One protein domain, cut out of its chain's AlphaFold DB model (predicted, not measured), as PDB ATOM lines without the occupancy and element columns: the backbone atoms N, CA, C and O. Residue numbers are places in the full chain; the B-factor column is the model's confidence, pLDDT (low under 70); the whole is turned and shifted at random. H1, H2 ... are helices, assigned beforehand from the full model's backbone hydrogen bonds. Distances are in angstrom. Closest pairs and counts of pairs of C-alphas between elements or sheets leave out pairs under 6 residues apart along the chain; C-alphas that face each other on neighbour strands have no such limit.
ATOM      1  N   GLU A   8     -30.655 -20.578  39.147       93.62
ATOM      2  CA  GLU A   8     -30.645 -20.047  40.502       93.62
ATOM      3  C   GLU A   8     -29.283 -19.416  40.828       93.62
ATOM      4  O   GLU A   8     -29.241 -18.283  41.303       93.62
ATOM      5  N   ASN A   9     -28.166 -20.078  40.486       94.31
ATOM      6  CA  ASN A   9     -26.826 -19.519  40.690       94.31
ATOM      7  C   ASN A   9     -26.543 -18.323  39.759       94.31
ATOM      8  O   ASN A   9     -25.978 -17.327  40.201       94.31
ATOM      9  N   LEU A  10     -26.994 -18.373  38.497       93.94
ATOM     10  CA  LEU A  10     -26.910 -17.227  37.579       93.94
ATOM     11  C   LEU A  10     -27.688 -16.012  38.119       93.94
ATOM     12  O   LEU A  10     -27.168 -14.898  38.117       93.94
ATOM     13  N   LEU A  11     -28.919 -16.214  38.604       92.19
ATOM     14  CA  LEU A  11     -29.734 -15.141  39.183       92.19
ATOM     15  C   LEU A  11     -29.136 -14.589  40.486       92.19
ATOM     16  O   LEU A  11     -29.170 -13.377  40.686       92.19
ATOM     17  N   PHE A  12     -28.539 -15.438  41.327       94.25
ATOM     18  CA  PHE A  12     -27.801 -15.014  42.520       94.25
ATOM     19  C   PHE A  12     -26.607 -14.111  42.168       94.25
ATOM     20  O   PHE A  12     -26.494 -13.010  42.704       94.25
ATOM     21  N   VAL A  13     -25.758 -14.525  41.218       94.19
ATOM     22  CA  VAL A  13     -24.598 -13.731  40.769       94.19
ATOM     23  C   VAL A  13     -25.029 -12.390  40.159       94.19
ATOM     24  O   VAL A  13     -24.391 -11.373  40.422       94.19
ATOM     25  N   ILE A  14     -26.132 -12.358  39.399       92.94
ATOM     26  CA  ILE A  14     -26.715 -11.106  38.885       92.94
ATOM     27  C   ILE A  14     -27.203 -10.214  40.036       92.94
ATOM     28  O   ILE A  14     -26.903  -9.025  40.039       92.94
ATOM     29  N   GLY A  15     -27.917 -10.768  41.022       92.19
ATOM     30  CA  GLY A  15     -28.431 -10.011  42.169       92.19
ATOM     31  C   GLY A  15     -27.321  -9.305  42.951       92.19
ATOM     32  O   GLY A  15     -27.359  -8.086  43.099       92.19
ATOM     33  N   VAL A  16     -26.287 -10.058  43.345       93.12
ATOM     34  CA  VAL A  16     -25.113  -9.532  44.066       93.12
ATOM     35  C   VAL A  16     -24.371  -8.466  43.248       93.12
ATOM     36  O   VAL A  16     -23.898  -7.473  43.800       93.12
ATOM     37  N   PHE A  17     -24.279  -8.628  41.922       93.25
ATOM     38  CA  PHE A  17     -23.648  -7.623  41.063       93.25
ATOM     39  C   PHE A  17     -24.492  -6.343  40.922       93.25
ATOM     40  O   PHE A  17     -23.942  -5.243  40.985       93.25
ATOM     41  N   ASN A  18     -25.815  -6.469  40.781       90.38
ATOM     42  CA  ASN A  18     -26.735  -5.330  40.722       90.38
ATOM     43  C   ASN A  18     -26.718  -4.519  42.026       90.38
ATOM     44  O   ASN A  18     -26.669  -3.292  41.970       90.38
ATOM     45  N   GLU A  19     -26.721  -5.190  43.180       90.88
ATOM     46  CA  GLU A  19     -26.625  -4.568  44.507       90.88
ATOM     47  C   GLU A  19     -25.300  -3.801  44.659       90.88
ATOM     48  O   GLU A  19     -25.306  -2.592  44.892       90.88
ATOM     49  N   TYR A  20     -24.163  -4.447  44.364       89.69
ATOM     50  CA  TYR A  20     -22.843  -3.805  44.385       89.69
ATOM     51  C   TYR A  20     -22.754  -2.556  43.487       89.69
ATOM     52  O   TYR A  20     -22.199  -1.532  43.899       89.69
ATOM     53  N   MET A  21     -23.291  -2.621  42.263       85.00
ATOM     54  CA  MET A  21     -23.258  -1.504  41.310       85.00
ATOM     55  C   MET A  21     -24.202  -0.359  41.702       85.00
ATOM     56  O   MET A  21     -23.868   0.814  41.492       85.00
ATOM     57  N   GLN A  22     -25.346  -0.677  42.311       86.19
ATOM     58  CA  GLN A  22     -26.264   0.326  42.836       86.19
ATOM     59  C   GLN A  22     -25.645   1.065  44.026       86.19
ATOM     60  O   GLN A  22     -25.656   2.294  44.039       86.19
ATOM     61  N   ASP A  23     -25.067   0.344  44.981       86.19
ATOM     62  CA  ASP A  23     -24.605   0.938  46.237       86.19
ATOM     63  C   ASP A  23     -23.250   1.644  46.083       86.19
ATOM     64  O   ASP A  23     -23.034   2.711  46.657       86.19
ATOM     65  N   THR A  24     -22.349   1.113  45.245       84.75
ATOM     66  CA  THR A  24     -21.018   1.714  45.017       84.75
ATOM     67  C   THR A  24     -21.063   2.896  44.043       84.75
ATOM     68  O   THR A  24     -20.297   3.848  44.197       84.75
ATOM     69  N   PHE A  25     -21.934   2.855  43.024       81.50
ATOM     70  CA  PHE A  25     -21.915   3.826  41.914       81.50
ATOM     71  C   PHE A  25     -23.255   4.532  41.650       81.50
ATOM     72  O   PHE A  25     -23.315   5.429  40.806       81.50
ATOM     73  N   GLY A  26     -24.337   4.162  42.343       83.81
ATOM     74  CA  GLY A  26     -25.688   4.672  42.079       83.81
ATOM     75  C   GLY A  26     -26.329   4.109  40.804       83.81
ATOM     76  O   GLY A  26     -27.289   4.693  40.300       83.81
ATOM     77  N   LEU A  27     -25.791   3.017  40.247       81.31
ATOM     78  CA  LEU A  27     -26.164   2.494  38.931       81.31
ATOM     79  C   LEU A  27     -27.074   1.264  39.033       81.31
ATOM     80  O   LEU A  27     -26.644   0.196  39.457       81.31
ATOM     81  N   LYS A  28     -28.317   1.394  38.557       81.00
ATOM     82  CA  LYS A  28     -29.199   0.248  38.285       81.00
ATOM     83  C   LYS A  28     -28.940  -0.264  36.866       81.00
ATOM     84  O   LYS A  28     -29.159   0.471  35.903       81.00
ATOM     85  N   LEU A  29     -28.469  -1.504  36.733       71.62
ATOM     86  CA  LEU A  29     -28.092  -2.101  35.441       71.62
ATOM     87  C   LEU A  29     -29.292  -2.294  34.505       71.62
ATOM     88  O   LEU A  29     -29.181  -2.051  33.307       71.62
ATOM     89  N   ASP A  30     -30.463  -2.567  35.076       68.88
ATOM     90  CA  ASP A  30     -31.791  -2.552  34.446       68.88
ATOM     91  C   ASP A  30     -32.217  -1.188  33.844       68.88
ATOM     92  O   ASP A  30     -33.288  -1.088  33.246       68.88
ATOM     93  N   LYS A  31     -31.378  -0.143  33.944       64.31
ATOM     94  CA  LYS A  31     -31.513   1.134  33.214       64.31
ATOM     95  C   LYS A  31     -30.371   1.435  32.230       64.31
ATOM     96  O   LYS A  31     -30.416   2.475  31.577       64.31
ATOM     97  N   LEU A  32     -29.343   0.587  32.151       55.84
ATOM     98  CA  LEU A  32     -28.140   0.800  31.330       55.84
ATOM     99  C   LEU A  32     -28.077  -0.125  30.109       55.84
ATOM    100  O   LEU A  32     -27.596   0.291  29.060       55.84
ATOM    101  N   GLU A  33     -28.566  -1.360  30.232       60.50
ATOM    102  CA  GLU A  33     -28.578  -2.363  29.161       60.50
ATOM    103  C   GLU A  33     -29.911  -3.128  29.139       60.50
ATOM    104  O   GLU A  33     -30.662  -3.132  30.115       60.50
ATOM    105  N   ASP A  34     -30.188  -3.844  28.042       70.69
ATOM    106  CA  ASP A  34     -31.169  -4.933  28.085       70.69
ATOM    107  C   ASP A  34     -30.692  -5.993  29.093       70.69
ATOM    108  O   ASP A  34     -29.584  -6.523  28.985       70.69
ATOM    109  N   VAL A  35     -31.563  -6.354  30.036       75.19
ATOM    110  CA  VAL A  35     -31.371  -7.429  31.021       75.19
ATOM    111  C   VAL A  35     -30.923  -8.744  30.358       75.19
ATOM    112  O   VAL A  35     -30.178  -9.522  30.961       75.19
ATOM    113  N   ASN A  36     -31.325  -9.011  29.111       79.88
ATOM    114  CA  ASN A  36     -30.862 -10.179  28.356       79.88
ATOM    115  C   ASN A  36     -29.379 -10.095  27.957       79.88
ATOM    116  O   ASN A  36     -28.718 -11.133  27.890       79.88
ATOM    117  N   THR A  37     -28.839  -8.898  27.718       84.50
ATOM    118  CA  THR A  37     -27.412  -8.669  27.441       84.50
ATOM    119  C   THR A  37     -26.587  -8.922  28.696       84.50
ATOM    120  O   THR A  37     -25.708  -9.780  28.669       84.50
ATOM    121  N   THR A  38     -26.936  -8.299  29.826       85.25
ATOM    122  CA  THR A  38     -26.258  -8.522  31.116       85.25
ATOM    123  C   THR A  38     -26.268 -10.006  31.520       85.25
ATOM    124  O   THR A  38     -25.240 -10.551  31.926       85.25
ATOM    125  N   ARG A  39     -27.397 -10.711  31.313       89.50
ATOM    126  CA  ARG A  39     -27.505 -12.174  31.503       89.50
ATOM    127  C   ARG A  39     -26.553 -12.970  30.605       89.50
ATOM    128  O   ARG A  39     -25.880 -13.868  31.106       89.50
ATOM    129  N   LYS A  40     -26.487 -12.661  29.303       92.75
ATOM    130  CA  LYS A  40     -25.578 -13.328  28.349       92.75
ATOM    131  C   LYS A  40     -24.112 -13.110  28.728       92.75
ATOM    132  O   LYS A  40     -23.353 -14.073  28.753       92.75
ATOM    133  N   THR A  41     -23.735 -11.878  29.071       93.75
ATOM    134  CA  THR A  41     -22.370 -11.506  29.473       93.75
ATOM    135  C   THR A  41     -21.925 -12.257  30.730       93.75
ATOM    136  O   THR A  41     -20.874 -12.896  30.727       93.75
ATOM    137  N   ILE A  42     -22.751 -12.268  31.784       94.38
ATOM    138  CA  ILE A  42     -22.431 -12.977  33.035       94.38
ATOM    139  C   ILE A  42     -22.395 -14.498  32.819       94.38
ATOM    140  O   ILE A  42     -21.483 -15.154  33.318       94.38
ATOM    141  N   PHE A  43     -23.311 -15.067  32.027       95.81
ATOM    142  CA  PHE A  43     -23.268 -16.493  31.682       95.81
ATOM    143  C   PHE A  43     -22.018 -16.866  30.859       95.81
ATOM    144  O   PHE A  43     -21.441 -17.933  31.073       95.81
ATOM    145  N   GLY A  44     -21.544 -15.969  29.986       96.00
ATOM    146  CA  GLY A  44     -20.248 -16.092  29.312       96.00
ATOM    147  C   GLY A  44     -19.095 -16.190  30.312       96.00
ATOM    148  O   GLY A  44     -18.366 -17.179  30.313       96.00
ATOM    149  N   PHE A  45     -19.000 -15.247  31.256       97.38
ATOM    150  CA  PHE A  45     -17.974 -15.296  32.304       97.38
ATOM    151  C   PHE A  45     -18.095 -16.524  33.220       97.38
ATOM    152  O   PHE A  45     -17.070 -17.021  33.686       97.38
ATOM    153  N   MET A  46     -19.301 -17.058  33.454       96.88
ATOM    154  CA  MET A  46     -19.478 -18.357  34.118       96.88
ATOM    155  C   MET A  46     -18.887 -19.498  33.278       96.88
ATOM    156  O   MET A  46     -18.171 -20.336  33.823       96.88
ATOM    157  N   SER A  47     -19.110 -19.525  31.960       96.06
ATOM    158  CA  SER A  47     -18.468 -20.507  31.076       96.06
ATOM    159  C   SER A  47     -16.942 -20.424  31.169       96.06
ATOM    160  O   SER A  47     -16.301 -21.430  31.485       96.06
ATOM    161  N   ASP A  48     -16.376 -19.223  31.010       96.06
ATOM    162  CA  ASP A  48     -14.931 -18.993  31.089       96.06
ATOM    163  C   ASP A  48     -14.364 -19.440  32.441       96.06
ATOM    164  O   ASP A  48     -13.416 -20.214  32.496       96.06
ATOM    165  N   VAL A  49     -14.953 -18.988  33.556       96.69
ATOM    166  CA  VAL A  49     -14.473 -19.325  34.905       96.69
ATOM    167  C   VAL A  49     -14.607 -20.817  35.180       96.69
ATOM    168  O   VAL A  49     -13.736 -21.391  35.833       96.69
ATOM    169  N   ASN A  50     -15.651 -21.488  34.684       95.19
ATOM    170  CA  ASN A  50     -15.721 -22.936  34.815       95.19
ATOM    171  C   ASN A  50     -14.595 -23.622  34.030       95.19
ATOM    172  O   ASN A  50     -14.022 -24.569  34.560       95.19
ATOM    173  N   GLN A  51     -14.265 -23.137  32.827       93.88
ATOM    174  CA  GLN A  51     -13.189 -23.657  31.979       93.88
ATOM    175  C   GLN A  51     -11.794 -23.404  32.587       93.88
ATOM    176  O   GLN A  51     -11.023 -24.351  32.736       93.88
ATOM    177  N   ASP A  52     -11.523 -22.184  33.068       92.62
ATOM    178  CA  ASP A  52     -10.309 -21.767  33.804       92.62
ATOM    179  C   ASP A  52     -10.057 -22.583  35.093       92.62
ATOM    180  O   ASP A  52      -8.966 -22.551  35.678       92.62
ATOM    181  N   THR A  53     -11.086 -23.282  35.579       93.25
ATOM    182  CA  THR A  53     -11.067 -24.070  36.819       93.25
ATOM    183  C   THR A  53     -11.306 -25.569  36.600       93.25
ATOM    184  O   THR A  53     -11.435 -26.307  37.577       93.25
ATOM    185  N   ILE A  54     -11.314 -26.064  35.353       90.00
ATOM    186  CA  ILE A  54     -11.290 -27.514  35.085       90.00
ATOM    187  C   ILE A  54     -10.002 -28.111  35.674       90.00
ATOM    188  O   ILE A  54      -8.919 -27.541  35.560       90.00
ATOM    189  N   GLY A  55     -10.125 -29.253  36.357       84.00
ATOM    190  CA  GLY A  55      -9.006 -29.920  37.034       84.00
ATOM    191  C   GLY A  55      -8.552 -29.265  38.348       84.00
ATOM    192  O   GLY A  55      -7.679 -29.810  39.016       84.00
ATOM    193  N   ARG A  56      -9.147 -28.137  38.761       85.88
ATOM    194  CA  ARG A  56      -8.892 -27.492  40.060       85.88
ATOM    195  C   ARG A  56     -10.098 -27.698  40.977       85.88
ATOM    196  O   ARG A  56     -11.226 -27.417  40.580       85.88
ATOM    197  N   ASN A  57      -9.874 -28.159  42.208       87.44
ATOM    198  CA  ASN A  57     -10.946 -28.391  43.185       87.44
ATOM    199  C   ASN A  57     -11.417 -27.068  43.828       87.44
ATOM    200  O   ASN A  57     -11.133 -26.792  44.991       87.44
ATOM    201  N   ILE A  58     -12.061 -26.219  43.024       92.75
ATOM    202  CA  ILE A  58     -12.489 -24.857  43.376       92.75
ATOM    203  C   ILE A  58     -14.003 -24.846  43.601       92.75
ATOM    204  O   ILE A  58     -14.776 -25.238  42.721       92.75
ATOM    205  N   GLY A  59     -14.417 -24.389  44.786       93.38
ATOM    206  CA  GLY A  59     -15.818 -24.374  45.213       93.38
ATOM    207  C   GLY A  59     -16.688 -23.381  44.436       93.38
ATOM    208  O   GLY A  59     -16.194 -22.399  43.883       93.38
ATOM    209  N   ILE A  60     -18.006 -23.615  44.429       93.25
ATOM    210  CA  ILE A  60     -19.009 -22.786  43.726       93.25
ATOM    211  C   ILE A  60     -18.882 -21.307  44.118       93.25
ATOM    212  O   ILE A  60     -18.861 -20.444  43.250       93.25
ATOM    213  N   GLU A  61     -18.721 -21.026  45.411       92.81
ATOM    214  CA  GLU A  61     -18.518 -19.681  45.959       92.81
ATOM    215  C   GLU A  61     -17.273 -18.994  45.375       92.81
ATOM    216  O   GLU A  61     -17.351 -17.872  44.882       92.81
ATOM    217  N   GLN A  62     -16.136 -19.694  45.331       93.88
ATOM    218  CA  GLN A  62     -14.898 -19.181  44.737       93.88
ATOM    219  C   GLN A  62     -15.057 -18.927  43.230       93.88
ATOM    220  O   GLN A  62     -14.587 -17.904  42.730       93.88
ATOM    221  N   LYS A  63     -15.775 -19.800  42.506       95.19
ATOM    222  CA  LYS A  63     -16.114 -19.553  41.096       95.19
ATOM    223  C   LYS A  63     -17.039 -18.337  40.942       95.19
ATOM    224  O   LYS A  63     -16.796 -17.511  40.069       95.19
ATOM    225  N   ASN A  64     -18.043 -18.165  41.804       95.56
ATOM    226  CA  ASN A  64     -18.918 -16.985  41.802       95.56
ATOM    227  C   ASN A  64     -18.118 -15.691  42.049       95.56
ATOM    228  O   ASN A  64     -18.313 -14.716  41.327       95.56
ATOM    229  N   ILE A  65     -17.163 -15.693  42.986       94.06
ATOM    230  CA  ILE A  65     -16.247 -14.561  43.231       94.06
ATOM    231  C   ILE A  65     -15.403 -14.251  41.981       94.06
ATOM    232  O   ILE A  65     -15.287 -13.089  41.592       94.06
ATOM    233  N   MET A  66     -14.863 -15.270  41.301       96.25
ATOM    234  CA  MET A  66     -14.122 -15.089  40.042       96.25
ATOM    235  C   MET A  66     -15.001 -14.513  38.916       96.25
ATOM    236  O   MET A  66     -14.533 -13.664  38.156       96.25
ATOM    237  N   VAL A  67     -16.272 -14.923  38.821       96.69
ATOM    238  CA  VAL A  67     -17.235 -14.352  37.861       96.69
ATOM    239  C   VAL A  67     -17.535 -12.897  38.201       96.69
ATOM    240  O   VAL A  67     -17.416 -12.046  37.327       96.69
ATOM    241  N   LEU A  68     -17.851 -12.578  39.459       95.19
ATOM    242  CA  LEU A  68     -18.092 -11.201  39.909       95.19
ATOM    243  C   LEU A  68     -16.880 -10.291  39.640       95.19
ATOM    244  O   LEU A  68     -17.059  -9.153  39.210       95.19
ATOM    245  N   ALA A  69     -15.655 -10.800  39.805       94.62
ATOM    246  CA  ALA A  69     -14.431 -10.076  39.470       94.62
ATOM    247  C   ALA A  69     -14.299  -9.788  37.960       94.62
ATOM    248  O   ALA A  69     -14.046  -8.638  37.591       94.62
ATOM    249  N   LYS A  70     -14.525 -10.783  37.081       96.31
ATOM    250  CA  LYS A  70     -14.551 -10.570  35.615       96.31
ATOM    251  C   LYS A  70     -15.651  -9.579  35.213       96.31
ATOM    252  O   LYS A  70     -15.381  -8.640  34.465       96.31
ATOM    253  N   THR A  71     -16.855  -9.728  35.768       93.62
ATOM    254  CA  THR A  71     -17.999  -8.840  35.509       93.62
ATOM    255  C   THR A  71     -17.696  -7.401  35.930       93.62
ATOM    256  O   THR A  71     -17.853  -6.488  35.120       93.62
ATOM    257  N   LYS A  72     -17.167  -7.176  37.142       91.06
ATOM    258  CA  LYS A  72     -16.735  -5.842  37.595       91.06
ATOM    259  C   LYS A  72     -15.709  -5.233  36.636       91.06
ATOM    260  O   LYS A  72     -15.892  -4.098  36.206       91.06
ATOM    261  N   GLN A  73     -14.657  -5.971  36.272       91.38
ATOM    262  CA  GLN A  73     -13.624  -5.469  35.355       91.38
ATOM    263  C   GLN A  73     -14.193  -5.092  33.979       91.38
ATOM    264  O   GLN A  73     -13.814  -4.055  33.435       91.38
ATOM    265  N   TYR A  74     -15.127  -5.885  33.444       92.81
ATOM    266  CA  TYR A  74     -15.829  -5.572  32.200       92.81
ATOM    267  C   TYR A  74     -16.621  -4.262  32.309       92.81
ATOM    268  O   TYR A  74     -16.333  -3.321  31.571       92.81
ATOM    269  N   TYR A  75     -17.556  -4.147  33.260       86.94
ATOM    270  CA  TYR A  75     -18.400  -2.949  33.378       86.94
ATOM    271  C   TYR A  75     -17.592  -1.689  33.724       86.94
ATOM    272  O   TYR A  75     -17.846  -0.633  33.147       86.94
ATOM    273  N   MET A  76     -16.571  -1.778  34.583       84.50
ATOM    274  CA  MET A  76     -15.714  -0.622  34.878       84.50
ATOM    275  C   MET A  76     -14.928  -0.144  33.651       84.50
ATOM    276  O   MET A  76     -14.800   1.063  33.448       84.50
ATOM    277  N   LYS A  77     -14.461  -1.065  32.794       87.44
ATOM    278  CA  LYS A  77     -13.802  -0.722  31.526       87.44
ATOM    279  C   LYS A  77     -14.785  -0.106  30.525       87.44
ATOM    280  O   LYS A  77     -14.483   0.947  29.969       87.44
ATOM    281  N   THR A  78     -15.942  -0.733  30.315       84.44
ATOM    282  CA  THR A  78     -16.962  -0.293  29.345       84.44
ATOM    283  C   THR A  78     -17.512   1.093  29.678       84.44
ATOM    284  O   THR A  78     -17.622   1.936  28.794       84.44
ATOM    285  N   PHE A  79     -17.786   1.373  30.956       81.50
ATOM    286  CA  PHE A  79     -18.353   2.650  31.407       81.50
ATOM    287  C   PHE A  79     -17.300   3.658  31.914       81.50
ATOM    288  O   PHE A  79     -17.658   4.673  32.509       81.50
ATOM    289  N   GLN A  80     -16.006   3.390  31.682       82.50
ATOM    290  CA  GLN A  80     -14.862   4.239  32.064       82.50
ATOM    291  C   GLN A  80     -14.855   4.662  33.552       82.50
ATOM    292  O   GLN A  80     -14.401   5.749  33.915       82.50
ATOM    293  N   ILE A  81     -15.363   3.794  34.432       76.88
ATOM    294  CA  ILE A  81     -15.502   4.067  35.865       76.88
ATOM    295  C   ILE A  81     -14.141   3.871  36.538       76.88
ATOM    296  O   ILE A  81     -13.559   2.789  36.474       76.88
ATOM    297  N   SER A  82     -13.634   4.898  37.220       72.75
ATOM    298  CA  SER A  82     -12.399   4.811  38.002       72.75
ATOM    299  C   SER A  82     -12.689   4.459  39.466       72.75
ATOM    300  O   SER A  82     -13.570   5.038  40.093       72.75
ATOM    301  N   GLU A  83     -11.904   3.556  40.065       66.31
ATOM    302  CA  GLU A  83     -12.030   3.210  41.499       66.31
ATOM    303  C   GLU A  83     -11.654   4.363  42.455       66.31
ATOM    304  O   GLU A  83     -11.781   4.230  43.670       66.31
ATOM    305  N   LYS A  84     -11.158   5.496  41.938       55.81
ATOM    306  CA  LYS A  84     -10.593   6.600  42.729       55.81
ATOM    307  C   LYS A  84     -11.333   7.923  42.505       55.81
ATOM    308  O   LYS A  84     -10.772   8.862  41.942       55.81
TER     309      LYS A  84
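What this domain is: This is residues 8 to 84 of the 566 residues of an uncharacterized protein of viral metagenome (UniProt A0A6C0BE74). Three helices of similar length pack together crosswise, their centres making a triangle: H1 and H2 cross steeply, and the longest helix by residues, H3, crosses both and packs on each of them. Two short links join the three, and a tail, residues 79 to 84, follows H3. The printed part has 77 residues with three named helices, in the order H1, H2, H3, and no named strand; the class is all helix. It is compact, with a radius of gyration of the C-alphas of 12.7 A, and spans 38 by 28 by 18 A.

How they stand to each other: H3, residues 60 to 78, touches H2, residues 35 to 52, with residues 63 to 71 alone. Their closest C-alphas, those of Phe 45 and Val 67, are 5.7 A apart, and the two run opposite ways at a steep tilt of 55 degrees. H1, residues 8 to 25, touches H3 with residues 13 to 17 alone; the closest C-alphas, of Val 13 and Asn 64, are 6.6 A apart. H1 and H3 run the same way at a steep tilt of 45 degrees. H1 touches H2 with residues 10 to 14 alone, the closest C-alphas being those of Leu 10 and Phe 43, 7.0 A apart. These two run opposite ways at a steep tilt of 69 degrees, only just short of about perpendicular. In H1, H2 and H3 every O i to N i+4 pair is within hydrogen-bond range.

Where its parts are: H3 is 26.8 A long from first to last C-alpha and ends at C-alpha 78 (-16.962, -0.293, 29.345). H2 is 25.6 A long and begins at C-alpha 35 (-31.371, -7.429, 31.021). H1 is 25.5 A long and begins at C-alpha 8 (-30.645, -20.047, 40.502).

The domain as a whole: The two C-alphas farthest apart, those of Gly 26 and Gly 55, are 38.7 A apart. The printed part has no cut, and both links are short. Mean pLDDT of the printed part is 87.5; residues 30 to 33 and 83 to 84 are under 70.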